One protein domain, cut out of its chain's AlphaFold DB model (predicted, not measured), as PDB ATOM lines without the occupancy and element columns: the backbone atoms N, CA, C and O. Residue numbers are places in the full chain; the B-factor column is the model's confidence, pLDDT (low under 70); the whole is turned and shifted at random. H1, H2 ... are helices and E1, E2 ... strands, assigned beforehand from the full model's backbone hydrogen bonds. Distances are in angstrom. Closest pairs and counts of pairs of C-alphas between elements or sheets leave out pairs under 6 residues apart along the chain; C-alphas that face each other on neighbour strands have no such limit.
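This is residues 4 to 83 of the 86 residues of an uncharacterized protein of Xanthomonas vasicola pv. vasculorum NCPPB 890 (UniProt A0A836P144). A small body is built of the strand hairpin E3 and E4 with a helical hairpin, H2 and H3, packed over it: H2 covers both strands, while H3 packs beside H2, mostly by E4. From this body a second strand hairpin, E1 and E2, reaches out along the longest axis, with residues 12 to 17 at its tip sticking out free, and residues 47 to 54 stick out elsewhere as a loop after short H1. The printed part has 80 residues, with E1, E2, E3, E4, H1, H2 and H3 in that order, two antiparallel two-stranded sheets, E1 - E2 and E3 - E4, and a mixed class of helices and strands. It is only just loose, close to compact, with a radius of gyration of the C-alphas of 14.1 A, and elongated, spanning 49 by 32 by 18 A.

E1, residues 8 to 13, and E2, residues 16 to 21, form an antiparallel hairpin at 151 degrees, with N 11 and O 18 at 3.0 A and N 18 and O 11 at 2.8 A, within hydrogen-bond range. E2 runs on into E3, residues 24 to 28, across a break of 2 residues, at 58 degrees. Residues 4 to 5 pair antiparallel with residues 26 to 27 of E3. E3 and E4, residues 36 to 40, form the next antiparallel hairpin, at 150 degrees, with N 25 and O 39 at 2.8 A. H1, residues 43 to 46, touches no helix. H2, residues 55 to 65, comes closest to E3 at the C-alphas of Cys 24 and Ala 59, 5.9 A, and to E4 at those of Pro 38 and Ala 59, 6.4 A. H3, residues 71 to 81, comes closest to E4 at the C-alphas of Cys 36 and Ala 73, 5.5 A. H2 and H3 touch as a helical hairpin, closest at the C-alphas of Leu 60 and Thr 74, 6.8 A, at a shallow tilt of 11 degrees, opposite ways. H2 and H3 have every O i to N i+4 pair within hydrogen-bond range; H1 is too short for one. E1 and H2 are apart, as are E3 and H3.

E1 begins at C-alpha 8 (50.122, -40.201, -13.445) and is 15.1 A long; E2 is 15.9 A, E3 13.6 A and E4 13.2 A. H1 spans 5.4 A and H2 15.2 A, with C-alpha 55 at (33.150, -42.681, -18.944). H3, 15.8 A long, ends at C-alpha 81 (26.616, -41.029, -30.132).

The C-alphas farthest apart are those of Gly 15 and Lys 83, 50.2 A. The printed part has no cut, and no link is long. Mean pLDDT of the printed part is 76.8; residues 43 to 44, 46 to 53 and 72 to 83 are under 70.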
ATOM      1  N   LEU A   4      51.144 -46.067 -26.205       87.56
ATOM      2  CA  LEU A   4      50.241 -45.969 -25.058       87.56
ATOM      3  C   LEU A   4      50.797 -44.930 -24.080       87.56
ATOM      4  O   LEU A   4      51.933 -45.066 -23.631       87.56
ATOM      5  N   ALA A   5      50.002 -43.912 -23.765       87.00
ATOM      6  CA  ALA A   5      50.308 -42.921 -22.743       87.00
ATOM      7  C   ALA A   5      49.450 -43.187 -21.501       87.00
ATOM      8  O   ALA A   5      48.220 -43.191 -21.586       87.00
ATOM      9  N   LEU A   6      50.108 -43.404 -20.361       87.69
ATOM     10  CA  LEU A   6      49.470 -43.485 -19.049       87.69
ATOM     11  C   LEU A   6      49.807 -42.211 -18.268       87.69
ATOM     12  O   LEU A   6      50.974 -42.023 -17.914       87.69
ATOM     13  N   PRO A   7      48.826 -41.331 -18.016       86.81
ATOM     14  CA  PRO A   7      49.003 -40.228 -17.089       86.81
ATOM     15  C   PRO A   7      49.257 -40.749 -15.671       86.81
ATOM     16  O   PRO A   7      48.877 -41.868 -15.316       86.81
ATOM     17  N   TYR A   8      49.894 -39.921 -14.854       88.06
ATOM     18  CA  TYR A   8      50.122 -40.201 -13.445       88.06
ATOM     19  C   TYR A   8      50.135 -38.900 -12.643       88.06
ATOM     20  O   TYR A   8      50.525 -37.851 -13.163       88.06
ATOM     21  N   SER A   9      49.750 -38.975 -11.370       86.25
ATOM     22  CA  SER A   9      49.988 -37.918 -10.388       86.25
ATOM     23  C   SER A   9      51.229 -38.231  -9.549       86.25
ATOM     24  O   SER A   9      51.657 -39.382  -9.414       86.25
ATOM     25  N   LEU A  10      51.844 -37.175  -9.017       90.75
ATOM     26  CA  LEU A  10      52.876 -37.266  -7.991       90.75
ATOM     27  C   LEU A  10      52.270 -36.786  -6.679       90.75
ATOM     28  O   LEU A  10      51.908 -35.616  -6.563       90.75
ATOM     29  N   GLU A  11      52.172 -37.682  -5.705       91.75
ATOM     30  CA  GLU A  11      51.537 -37.400  -4.418       91.75
ATOM     31  C   GLU A  11      52.456 -37.801  -3.266       91.75
ATOM     32  O   GLU A  11      53.211 -38.767  -3.363       91.75
ATOM     33  N   ALA A  12      52.439 -37.023  -2.182       93.75
ATOM     34  CA  ALA A  12      53.241 -37.299  -0.997       93.75
ATOM     35  C   ALA A  12      52.378 -37.969   0.076       93.75
ATOM     36  O   ALA A  12      51.434 -37.360   0.579       93.75
ATOM     37  N   HIS A  13      52.740 -39.192   0.462       92.19
ATOM     38  CA  HIS A  13      52.126 -39.928   1.566       92.19
ATOM     39  C   HIS A  13      53.205 -40.246   2.596       92.19
ATOM     40  O   HIS A  13      54.265 -40.763   2.248       92.19
ATOM     41  N   ASP A  14      52.974 -39.868   3.854       93.12
ATOM     42  CA  ASP A  14      53.916 -40.088   4.962       93.12
ATOM     43  C   ASP A  14      55.352 -39.612   4.660       93.12
ATOM     44  O   ASP A  14      56.345 -40.246   5.010       93.12
ATOM     45  N   GLY A  15      55.464 -38.479   3.956       92.94
ATOM     46  CA  GLY A  15      56.746 -37.881   3.563       92.94
ATOM     47  C   GLY A  15      57.459 -38.576   2.397       92.94
ATOM     48  O   GLY A  15      58.527 -38.120   1.992       92.94
ATOM     49  N   THR A  16      56.876 -39.630   1.824       94.06
ATOM     50  CA  THR A  16      57.389 -40.324   0.637       94.06
ATOM     51  C   THR A  16      56.608 -39.887  -0.599       94.06
ATOM     52  O   THR A  16      55.382 -39.828  -0.576       94.06
ATOM     53  N   SER A  17      57.300 -39.558  -1.694       94.56
ATOM     54  CA  SER A  17      56.648 -39.251  -2.973       94.56
ATOM     55  C   SER A  17      56.320 -40.530  -3.738       94.56
ATOM     56  O   SER A  17      57.192 -41.368  -3.966       94.56
ATOM     57  N   HIS A  18      55.076 -40.643  -4.184       90.75
ATOM     58  CA  HIS A  18      54.545 -41.769  -4.937       90.75
ATOM     59  C   HIS A  18      54.110 -41.328  -6.333       90.75
ATOM     60  O   HIS A  18      53.534 -40.258  -6.513       90.75
ATOM     61  N   LEU A  19      54.382 -42.186  -7.317       91.12
ATOM     62  CA  LEU A  19      53.803 -42.110  -8.654       91.12
ATOM     63  C   LEU A  19      52.506 -42.911  -8.647       91.12
ATOM     64  O   LEU A  19      52.547 -44.137  -8.513       91.12
ATOM     65  N   LEU A  20      51.374 -42.230  -8.783       86.75
ATOM     66  CA  LEU A  20      50.068 -42.874  -8.815       86.75
ATOM     67  C   LEU A  20      49.559 -42.886 -10.259       86.75
ATOM     68  O   LEU A  20      49.342 -41.818 -10.835       86.75
ATOM     69  N   PRO A  21      49.419 -44.066 -10.888       83.44
ATOM     70  CA  PRO A  21      48.899 -44.147 -12.243       83.44
ATOM     71  C   PRO A  21      47.430 -43.722 -12.263       83.44
ATOM     72  O   PRO A  21      46.648 -44.115 -11.396       83.44
ATOM     73  N   GLU A  22      47.052 -42.954 -13.278       85.38
ATOM     74  CA  GLU A  22      45.653 -42.600 -13.489       85.38
ATOM     75  C   GLU A  22      44.834 -43.788 -13.993       85.38
ATOM     76  O   GLU A  22      45.340 -44.747 -14.585       85.38
ATOM     77  N   TRP A  23      43.522 -43.708 -13.788       84.44
ATOM     78  CA  TRP A  23      42.602 -44.758 -14.222       84.44
ATOM     79  C   TRP A  23      42.304 -44.738 -15.723       84.44
ATOM     80  O   TRP A  23      41.738 -45.701 -16.246       84.44
ATOM     81  N   CYS A  24      42.674 -43.667 -16.425       84.75
ATOM     82  CA  CYS A  24      42.509 -43.521 -17.867       84.75
ATOM     83  C   CYS A  24      43.859 -43.570 -18.593       84.75
ATOM     84  O   CYS A  24      44.912 -43.313 -18.021       84.75
ATOM     85  N   SER A  25      43.831 -43.909 -19.877       88.31
ATOM     86  CA  SER A  25      45.007 -43.902 -20.749       88.31
ATOM     87  C   SER A  25      44.631 -43.470 -22.163       88.31
ATOM     88  O   SER A  25      43.463 -43.516 -22.549       88.31
ATOM     89  N   ALA A  26      45.624 -43.041 -22.937       87.81
ATOM     90  CA  ALA A  26      45.458 -42.652 -24.333       87.81
ATOM     91  C   ALA A  26      46.283 -43.569 -25.238       87.81
ATOM     92  O   ALA A  26      47.503 -43.674 -25.086       87.81
ATOM     93  N   PHE A  27      45.630 -44.223 -26.197       86.94
ATOM     94  CA  PHE A  27      46.303 -45.025 -27.212       86.94
ATOM     95  C   PHE A  27      46.340 -44.295 -28.555       86.94
ATOM     96  O   PHE A  27      45.303 -43.974 -29.126       86.94
ATOM     97  N   TYR A  28      47.540 -44.084 -29.084       86.00
ATOM     98  CA  TYR A  28      47.772 -43.415 -30.359       86.00
ATOM     99  C   TYR A  28      48.040 -44.443 -31.456       86.00
ATOM    100  O   TYR A  28      49.125 -45.044 -31.538       86.00
ATOM    101  N   VAL A  29      47.050 -44.640 -32.327       84.56
ATOM    102  CA  VAL A  29      47.159 -45.549 -33.471       84.56
ATOM    103  C   VAL A  29      48.203 -44.998 -34.437       84.56
ATOM    104  O   VAL A  29      48.192 -43.821 -34.791       84.56
ATOM    105  N   ASN A  30      49.146 -45.849 -34.850       89.44
ATOM    106  CA  ASN A  30      50.270 -45.462 -35.712       89.44
ATOM    107  C   ASN A  30      51.110 -44.296 -35.157       89.44
ATOM    108  O   ASN A  30      51.794 -43.627 -35.923       89.44
ATOM    109  N   ARG A  31      51.078 -44.072 -33.830       83.38
ATOM    110  CA  ARG A  31      51.765 -42.956 -33.153       83.38
ATOM    111  C   ARG A  31      51.320 -41.569 -33.644       83.38
ATOM    112  O   ARG A  31      52.071 -40.611 -33.508       83.38
ATOM    113  N   SER A  32      50.117 -41.463 -34.210       80.56
ATOM    114  CA  SER A  32      49.548 -40.185 -34.640       80.56
ATOM    115  C   SER A  32      48.710 -39.566 -33.525       80.56
ATOM    116  O   SER A  32      47.790 -40.212 -33.022       80.56
ATOM    117  N   ALA A  33      48.983 -38.301 -33.191       77.25
ATOM    118  CA  ALA A  33      48.167 -37.508 -32.266       77.25
ATOM    119  C   ALA A  33      46.720 -37.320 -32.764       77.25
ATOM    120  O   ALA A  33      45.806 -37.132 -31.964       77.25
ATOM    121  N   GLU A  34      46.494 -37.426 -34.075       80.19
ATOM    122  CA  GLU A  34      45.160 -37.342 -34.680       80.19
ATOM    123  C   GLU A  34      44.323 -38.605 -34.433       80.19
ATOM    124  O   GLU A  34      43.099 -38.561 -34.498       80.19
ATOM    125  N   HIS A  35      44.960 -39.730 -34.104       81.50
ATOM    126  CA  HIS A  35      44.291 -41.013 -33.885       81.50
ATOM    127  C   HIS A  35      44.434 -41.475 -32.433       81.50
ATOM    128  O   HIS A  35      44.957 -42.558 -32.153       81.50
ATOM    129  N   CYS A  36      43.979 -40.621 -31.515       83.06
ATOM    130  CA  CYS A  36      43.949 -40.877 -30.080       83.06
ATOM    131  C   CYS A  36      42.651 -41.596 -29.676       83.06
ATOM    132  O   CYS A  36      41.552 -41.136 -29.985       83.06
ATOM    133  N   VAL A  37      42.786 -42.720 -28.973       83.00
ATOM    134  CA  VAL A  37      41.676 -43.498 -28.414       83.00
ATOM    135  C   VAL A  37      41.775 -43.465 -26.886       83.00
ATOM    136  O   VAL A  37      42.757 -43.986 -26.349       83.00
ATOM    137  N   PRO A  38      40.795 -42.880 -26.171       81.56
ATOM    138  CA  PRO A  38      40.755 -42.931 -24.717       81.56
ATOM    139  C   PRO A  38      40.374 -44.342 -24.263       81.56
ATOM    140  O   PRO A  38      39.458 -44.963 -24.808       81.56
ATOM    141  N   LEU A  39      41.081 -44.853 -23.262       80.88
ATOM    142  CA  LEU A  39      40.883 -46.180 -22.696       80.88
ATOM    143  C   LEU A  39      40.777 -46.095 -21.176       80.88
ATOM    144  O   LEU A  39      41.459 -45.296 -20.532       80.88
ATOM    145  N   LEU A  40      39.980 -46.989 -20.601       79.06
ATOM    146  CA  LEU A  40      39.969 -47.237 -19.164       79.06
ATOM    147  C   LEU A  40      41.128 -48.186 -18.844       79.06
ATOM    148  O   LEU A  40      41.150 -49.326 -19.304       79.06
ATOM    149  N   GLY A  41      42.120 -47.681 -18.116       73.06
ATOM    150  CA  GLY A  41      43.349 -48.393 -17.770       73.06
ATOM    151  C   GLY A  41      43.196 -49.334 -16.574       73.06
ATOM    152  O   GLY A  41      43.927 -50.317 -16.481       73.06
ATOM    153  N   LEU A  42      42.232 -49.076 -15.682       73.62
ATOM    154  CA  LEU A  42      42.017 -49.864 -14.467       73.62
ATOM    155  C   LEU A  42      40.632 -50.512 -14.454       73.62
ATOM    156  O   LEU A  42      39.606 -49.836 -14.453       73.62
ATOM    157  N   ARG A  43      40.604 -51.850 -14.389       68.81
ATOM    158  CA  ARG A  43      39.358 -52.635 -14.349       68.81
ATOM    159  C   ARG A  43      38.506 -52.339 -13.112       68.81
ATOM    160  O   ARG A  43      37.292 -52.468 -13.197       68.81
ATOM    161  N   SER A  44      39.117 -51.933 -11.998       68.19
ATOM    162  CA  SER A  44      38.405 -51.543 -10.774       68.19
ATOM    163  C   SER A  44      37.420 -50.395 -11.007       68.19
ATOM    164  O   SER A  44      36.360 -50.392 -10.398       68.19
ATOM    165  N   VAL A  45      37.706 -49.491 -11.950       70.38
ATOM    166  CA  VAL A  45      36.797 -48.387 -12.308       70.38
ATOM    167  C   VAL A  45      35.513 -48.881 -12.973       70.38
ATOM    168  O   VAL A  45      34.480 -48.240 -12.857       70.38
ATOM    169  N   LEU A  46      35.533 -50.051 -13.617       69.00
ATOM    170  CA  LEU A  46      34.329 -50.652 -14.208       69.00
ATOM    171  C   LEU A  46      33.410 -51.320 -13.176       69.00
ATOM    172  O   LEU A  46      32.326 -51.767 -13.541       69.00
ATOM    173  N   GLN A  47      33.873 -51.491 -11.937       68.94
ATOM    174  CA  GLN A  47      33.191 -52.279 -10.905       68.94
ATOM    175  C   GLN A  47      32.735 -51.442  -9.712       68.94
ATOM    176  O   GLN A  47      32.148 -51.996  -8.788       68.94
ATOM    177  N   ASP A  48      33.039 -50.149  -9.706       68.75
ATOM    178  CA  ASP A  48      32.685 -49.259  -8.615       68.75
ATOM    179  C   ASP A  48      31.441 -48.449  -9.003       68.75
ATOM    180  O   ASP A  48      31.426 -47.722  -9.996       68.75
ATOM    181  N   ASP A  49      30.375 -48.615  -8.219       64.19
ATOM    182  CA  ASP A  49      29.052 -48.045  -8.481       64.19
ATOM    183  C   ASP A  49      29.028 -46.509  -8.386       64.19
ATOM    184  O   ASP A  49      28.142 -45.871  -8.962       64.19
ATOM    185  N   GLN A  50      30.004 -45.887  -7.706       62.38
ATOM    186  CA  GLN A  50      30.178 -44.427  -7.738       62.38
ATOM    187  C   GLN A  50      30.590 -43.941  -9.130       62.38
ATOM    188  O   GLN A  50      30.382 -42.778  -9.475       62.38
ATOM    189  N   PHE A  51      31.128 -44.851  -9.941       57.00
ATOM    190  CA  PHE A  51      31.550 -44.628 -11.305       57.00
ATOM    191  C   PHE A  51      30.476 -45.118 -12.308       57.00
ATOM    192  O   PHE A  51      30.783 -45.725 -13.327       57.00
ATOM    193  N   GLY A  52      29.184 -44.854 -12.082       54.91
ATOM    194  CA  GLY A  52      28.128 -45.076 -13.092       54.91
ATOM    195  C   GLY A  52      28.022 -43.927 -14.117       54.91
ATOM    196  O   GLY A  52      27.955 -42.770 -13.715       54.91
ATOM    197  N   GLY A  53      27.981 -44.206 -15.435       66.94
ATOM    198  CA  GLY A  53      27.811 -43.176 -16.490       66.94
ATOM    199  C   GLY A  53      28.556 -43.430 -17.818       66.94
ATOM    200  O   GLY A  53      29.078 -44.522 -18.039       66.94
ATOM    201  N   ASP A  54      28.601 -42.429 -18.716       70.81
ATOM    202  CA  ASP A  54      29.451 -42.437 -19.930       70.81
ATOM    203  C   ASP A  54      30.875 -41.946 -19.610       70.81
ATOM    204  O   ASP A  54      31.183 -40.753 -19.606       70.81
ATOM    205  N   TRP A  55      31.761 -42.906 -19.358       74.19
ATOM    206  CA  TRP A  55      33.150 -42.681 -18.944       74.19
ATOM    207  C   TRP A  55      34.078 -42.215 -20.045       74.19
ATOM    208  O   TRP A  55      35.185 -41.756 -19.764       74.19
ATOM    209  N   VAL A  56      33.660 -42.341 -21.300       74.50
ATOM    210  CA  VAL A  56      34.494 -41.927 -22.419       74.50
ATOM    211  C   VAL A  56      34.636 -40.405 -22.412       74.50
ATOM    212  O   VAL A  56      35.744 -39.893 -22.563       74.50
ATOM    213  N   SER A  57      33.540 -39.693 -22.149       74.38
ATOM    214  CA  SER A  57      33.522 -38.233 -22.023       74.38
ATOM    215  C   SER A  57      34.365 -37.749 -20.832       74.38
ATOM    216  O   SER A  57      35.205 -36.865 -20.988       74.38
ATOM    217  N   VAL A  58      34.252 -38.408 -19.672       75.56
ATOM    218  CA  VAL A  58      35.051 -38.085 -18.473       75.56
ATOM    219  C   VAL A  58      36.543 -38.368 -18.689       75.56
ATOM    220  O   VAL A  58      37.397 -37.575 -18.292       75.56
ATOM    221  N   ALA A  59      36.884 -39.476 -19.354       77.62
ATOM    222  CA  ALA A  59      38.268 -39.790 -19.696       77.62
ATOM    223  C   ALA A  59      38.865 -38.725 -20.626       77.62
ATOM    224  O   ALA A  59      40.016 -38.340 -20.444       77.62
ATOM    225  N   LEU A  60      38.094 -38.199 -21.583       79.44
ATOM    226  CA  LEU A  60      38.544 -37.111 -22.456       79.44
ATOM    227  C   LEU A  60      38.815 -35.814 -21.685       79.44
ATOM    228  O   LEU A  60      39.857 -35.195 -21.891       79.44
ATOM    229  N   GLU A  61      37.932 -35.414 -20.771       79.56
ATOM    230  CA  GLU A  61      38.173 -34.246 -19.913       79.56
ATOM    231  C   GLU A  61      39.418 -34.438 -19.041       79.56
ATOM    232  O   GLU A  61      40.259 -33.543 -18.920       79.56
ATOM    233  N   ARG A  62      39.590 -35.639 -18.476       81.06
ATOM    234  CA  ARG A  62      40.734 -35.943 -17.616       81.06
ATOM    235  C   ARG A  62      42.048 -35.952 -18.388       81.06
ATOM    236  O   ARG A  62      43.011 -35.345 -17.932       81.06
ATOM    237  N   LEU A  63      42.095 -36.567 -19.572       83.50
ATOM    238  CA  LEU A  63      43.275 -36.545 -20.442       83.50
ATOM    239  C   LEU A  63      43.675 -35.104 -20.810       83.50
ATOM    240  O   LEU A  63      44.866 -34.786 -20.805       83.50
ATOM    241  N   ALA A  64      42.701 -34.220 -21.051       82.62
ATOM    242  CA  ALA A  64      42.964 -32.804 -21.303       82.62
ATOM    243  C   ALA A  64      43.612 -32.104 -20.093       82.62
ATOM    244  O   ALA A  64      44.530 -31.305 -20.272       82.62
ATOM    245  N   ALA A  65      43.211 -32.448 -18.862       82.25
ATOM    246  CA  ALA A  65      43.832 -31.919 -17.641       82.25
ATOM    247  C   ALA A  65      45.322 -32.302 -17.499       82.25
ATOM    248  O   ALA A  65      46.083 -31.578 -16.862       82.25
ATOM    249  N   PHE A  66      45.755 -33.395 -18.138       78.75
ATOM    250  CA  PHE A  66      47.164 -33.801 -18.236       78.75
ATOM    251  C   PHE A  66      47.878 -33.252 -19.485       78.75
ATOM    252  O   PHE A  66      48.996 -33.662 -19.792       78.75
ATOM    253  N   GLY A  67      47.249 -32.328 -20.220       78.62
ATOM    254  CA  GLY A  67      47.822 -31.713 -21.419       78.62
ATOM    255  C   GLY A  67      47.892 -32.648 -22.628       78.62
ATOM    256  O   GLY A  67      48.652 -32.383 -23.560       78.62
ATOM    257  N   LEU A  68      47.133 -33.748 -22.628       78.69
ATOM    258  CA  LEU A  68      47.087 -34.666 -23.763       78.69
ATOM    259  C   LEU A  68      46.104 -34.156 -24.834       78.69
ATOM    260  O   LEU A  68      45.067 -33.588 -24.495       78.69
ATOM    261  N   PRO A  69      46.402 -34.347 -26.133       70.38
ATOM    262  CA  PRO A  69      45.539 -33.896 -27.221       70.38
ATOM    263  C   PRO A  69      44.255 -34.732 -27.281       70.38
ATOM    264  O   PRO A  69      44.282 -35.920 -27.610       70.38
ATOM    265  N   THR A  70      43.119 -34.100 -26.983       70.25
ATOM    266  CA  THR A  70      41.811 -34.773 -26.914       70.25
ATOM    267  C   THR A  70      40.806 -34.314 -27.964       70.25
ATOM    268  O   THR A  70      39.858 -35.046 -28.212       70.25
ATOM    269  N   GLU A  71      41.017 -33.194 -28.666       71.06
ATOM    270  CA  GLU A  71      40.053 -32.655 -29.650       71.06
ATOM    271  C   GLU A  71      39.614 -33.677 -30.711       71.06
ATOM    272  O   GLU A  71      38.431 -33.807 -31.033       71.06
ATOM    273  N   THR A  72      40.558 -34.436 -31.266       65.00
ATOM    274  CA  THR A  72      40.262 -35.445 -32.293       65.00
ATOM    275  C   THR A  72      39.547 -36.662 -31.713       65.00
ATOM    276  O   THR A  72      38.667 -37.224 -32.364       65.00
ATOM    277  N   ALA A  73      39.859 -37.014 -30.466       64.38
ATOM    278  CA  ALA A  73      39.195 -38.091 -29.748       64.38
ATOM    279  C   ALA A  73      37.757 -37.703 -29.351       64.38
ATOM    280  O   ALA A  73      36.845 -38.505 -29.531       64.38
ATOM    281  N   THR A  74      37.527 -36.448 -28.949       68.00
ATOM    282  CA  THR A  74      36.195 -35.877 -28.685       68.00
ATOM    283  C   THR A  74      35.310 -35.873 -29.935       68.00
ATOM    284  O   THR A  74      34.124 -36.186 -29.866       68.00
ATOM    285  N   ARG A  75      35.872 -35.586 -31.119       66.00
ATOM    286  CA  ARG A  75      35.124 -35.692 -32.389       66.00
ATOM    287  C   ARG A  75      34.735 -37.134 -32.722       66.00
ATOM    288  O   ARG A  75      33.628 -37.374 -33.199       66.00
ATOM    289  N   ALA A  76      35.623 -38.093 -32.464       60.00
ATOM    290  CA  ALA A  76      35.355 -39.508 -32.713       60.00
ATOM    291  C   ALA A  76      34.254 -40.071 -31.794       60.00
ATOM    292  O   ALA A  76      33.485 -40.938 -32.212       60.00
ATOM    293  N   THR A  77      34.148 -39.570 -30.561       61.16
ATOM    294  CA  THR A  77      33.127 -39.993 -29.592       61.16
ATOM    295  C   THR A  77      31.780 -39.325 -29.846       61.16
ATOM    296  O   THR A  77      30.765 -40.021 -29.828       61.16
ATOM    297  N   ALA A  78      31.764 -38.043 -30.225       60.50
ATOM    298  CA  ALA A  78      30.554 -37.355 -30.684       60.50
ATOM    299  C   ALA A  78      29.912 -38.063 -31.893       60.50
ATOM    300  O   ALA A  78      28.710 -38.309 -31.912       60.50
ATOM    301  N   HIS A  79      30.722 -38.509 -32.861       51.72
ATOM    302  CA  HIS A  79      30.212 -39.217 -34.040       51.72
ATOM    303  C   HIS A  79      29.646 -40.618 -33.721       51.72
ATOM    304  O   HIS A  79      28.853 -41.164 -34.494       51.72
ATOM    305  N   ARG A  80      30.043 -41.217 -32.591       51.12
ATOM    306  CA  ARG A  80      29.554 -42.524 -32.131       51.12
ATOM    307  C   ARG A  80      28.207 -42.422 -31.409       51.12
ATOM    308  O   ARG A  80      27.435 -43.369 -31.503       51.12
ATOM    309  N   ALA A  81      27.918 -41.299 -30.750       51.59
ATOM    310  CA  ALA A  81      26.616 -41.029 -30.132       51.59
ATOM    311  C   ALA A  81      25.494 -40.825 -31.175       51.59
ATOM    312  O   ALA A  81      24.354 -41.198 -30.923       51.59
ATOM    313  N   ASP A  82      25.833 -40.320 -32.367       47.75
ATOM    314  CA  ASP A  82      24.889 -40.091 -33.475       47.75
ATOM    315  C   ASP A  82      24.568 -41.339 -34.317       47.75
ATOM    316  O   ASP A  82      23.715 -41.293 -35.206       47.75
ATOM    317  N   LYS A  83      25.238 -42.476 -34.081       39.72
ATOM    318  CA  LYS A  83      24.898 -43.725 -34.775       39.72
ATOM    319  C   LYS A  83      23.768 -44.433 -34.020       39.72
ATOM    320  O   LYS A  83      24.015 -44.896 -32.908       39.72
TER     321      LYS A  83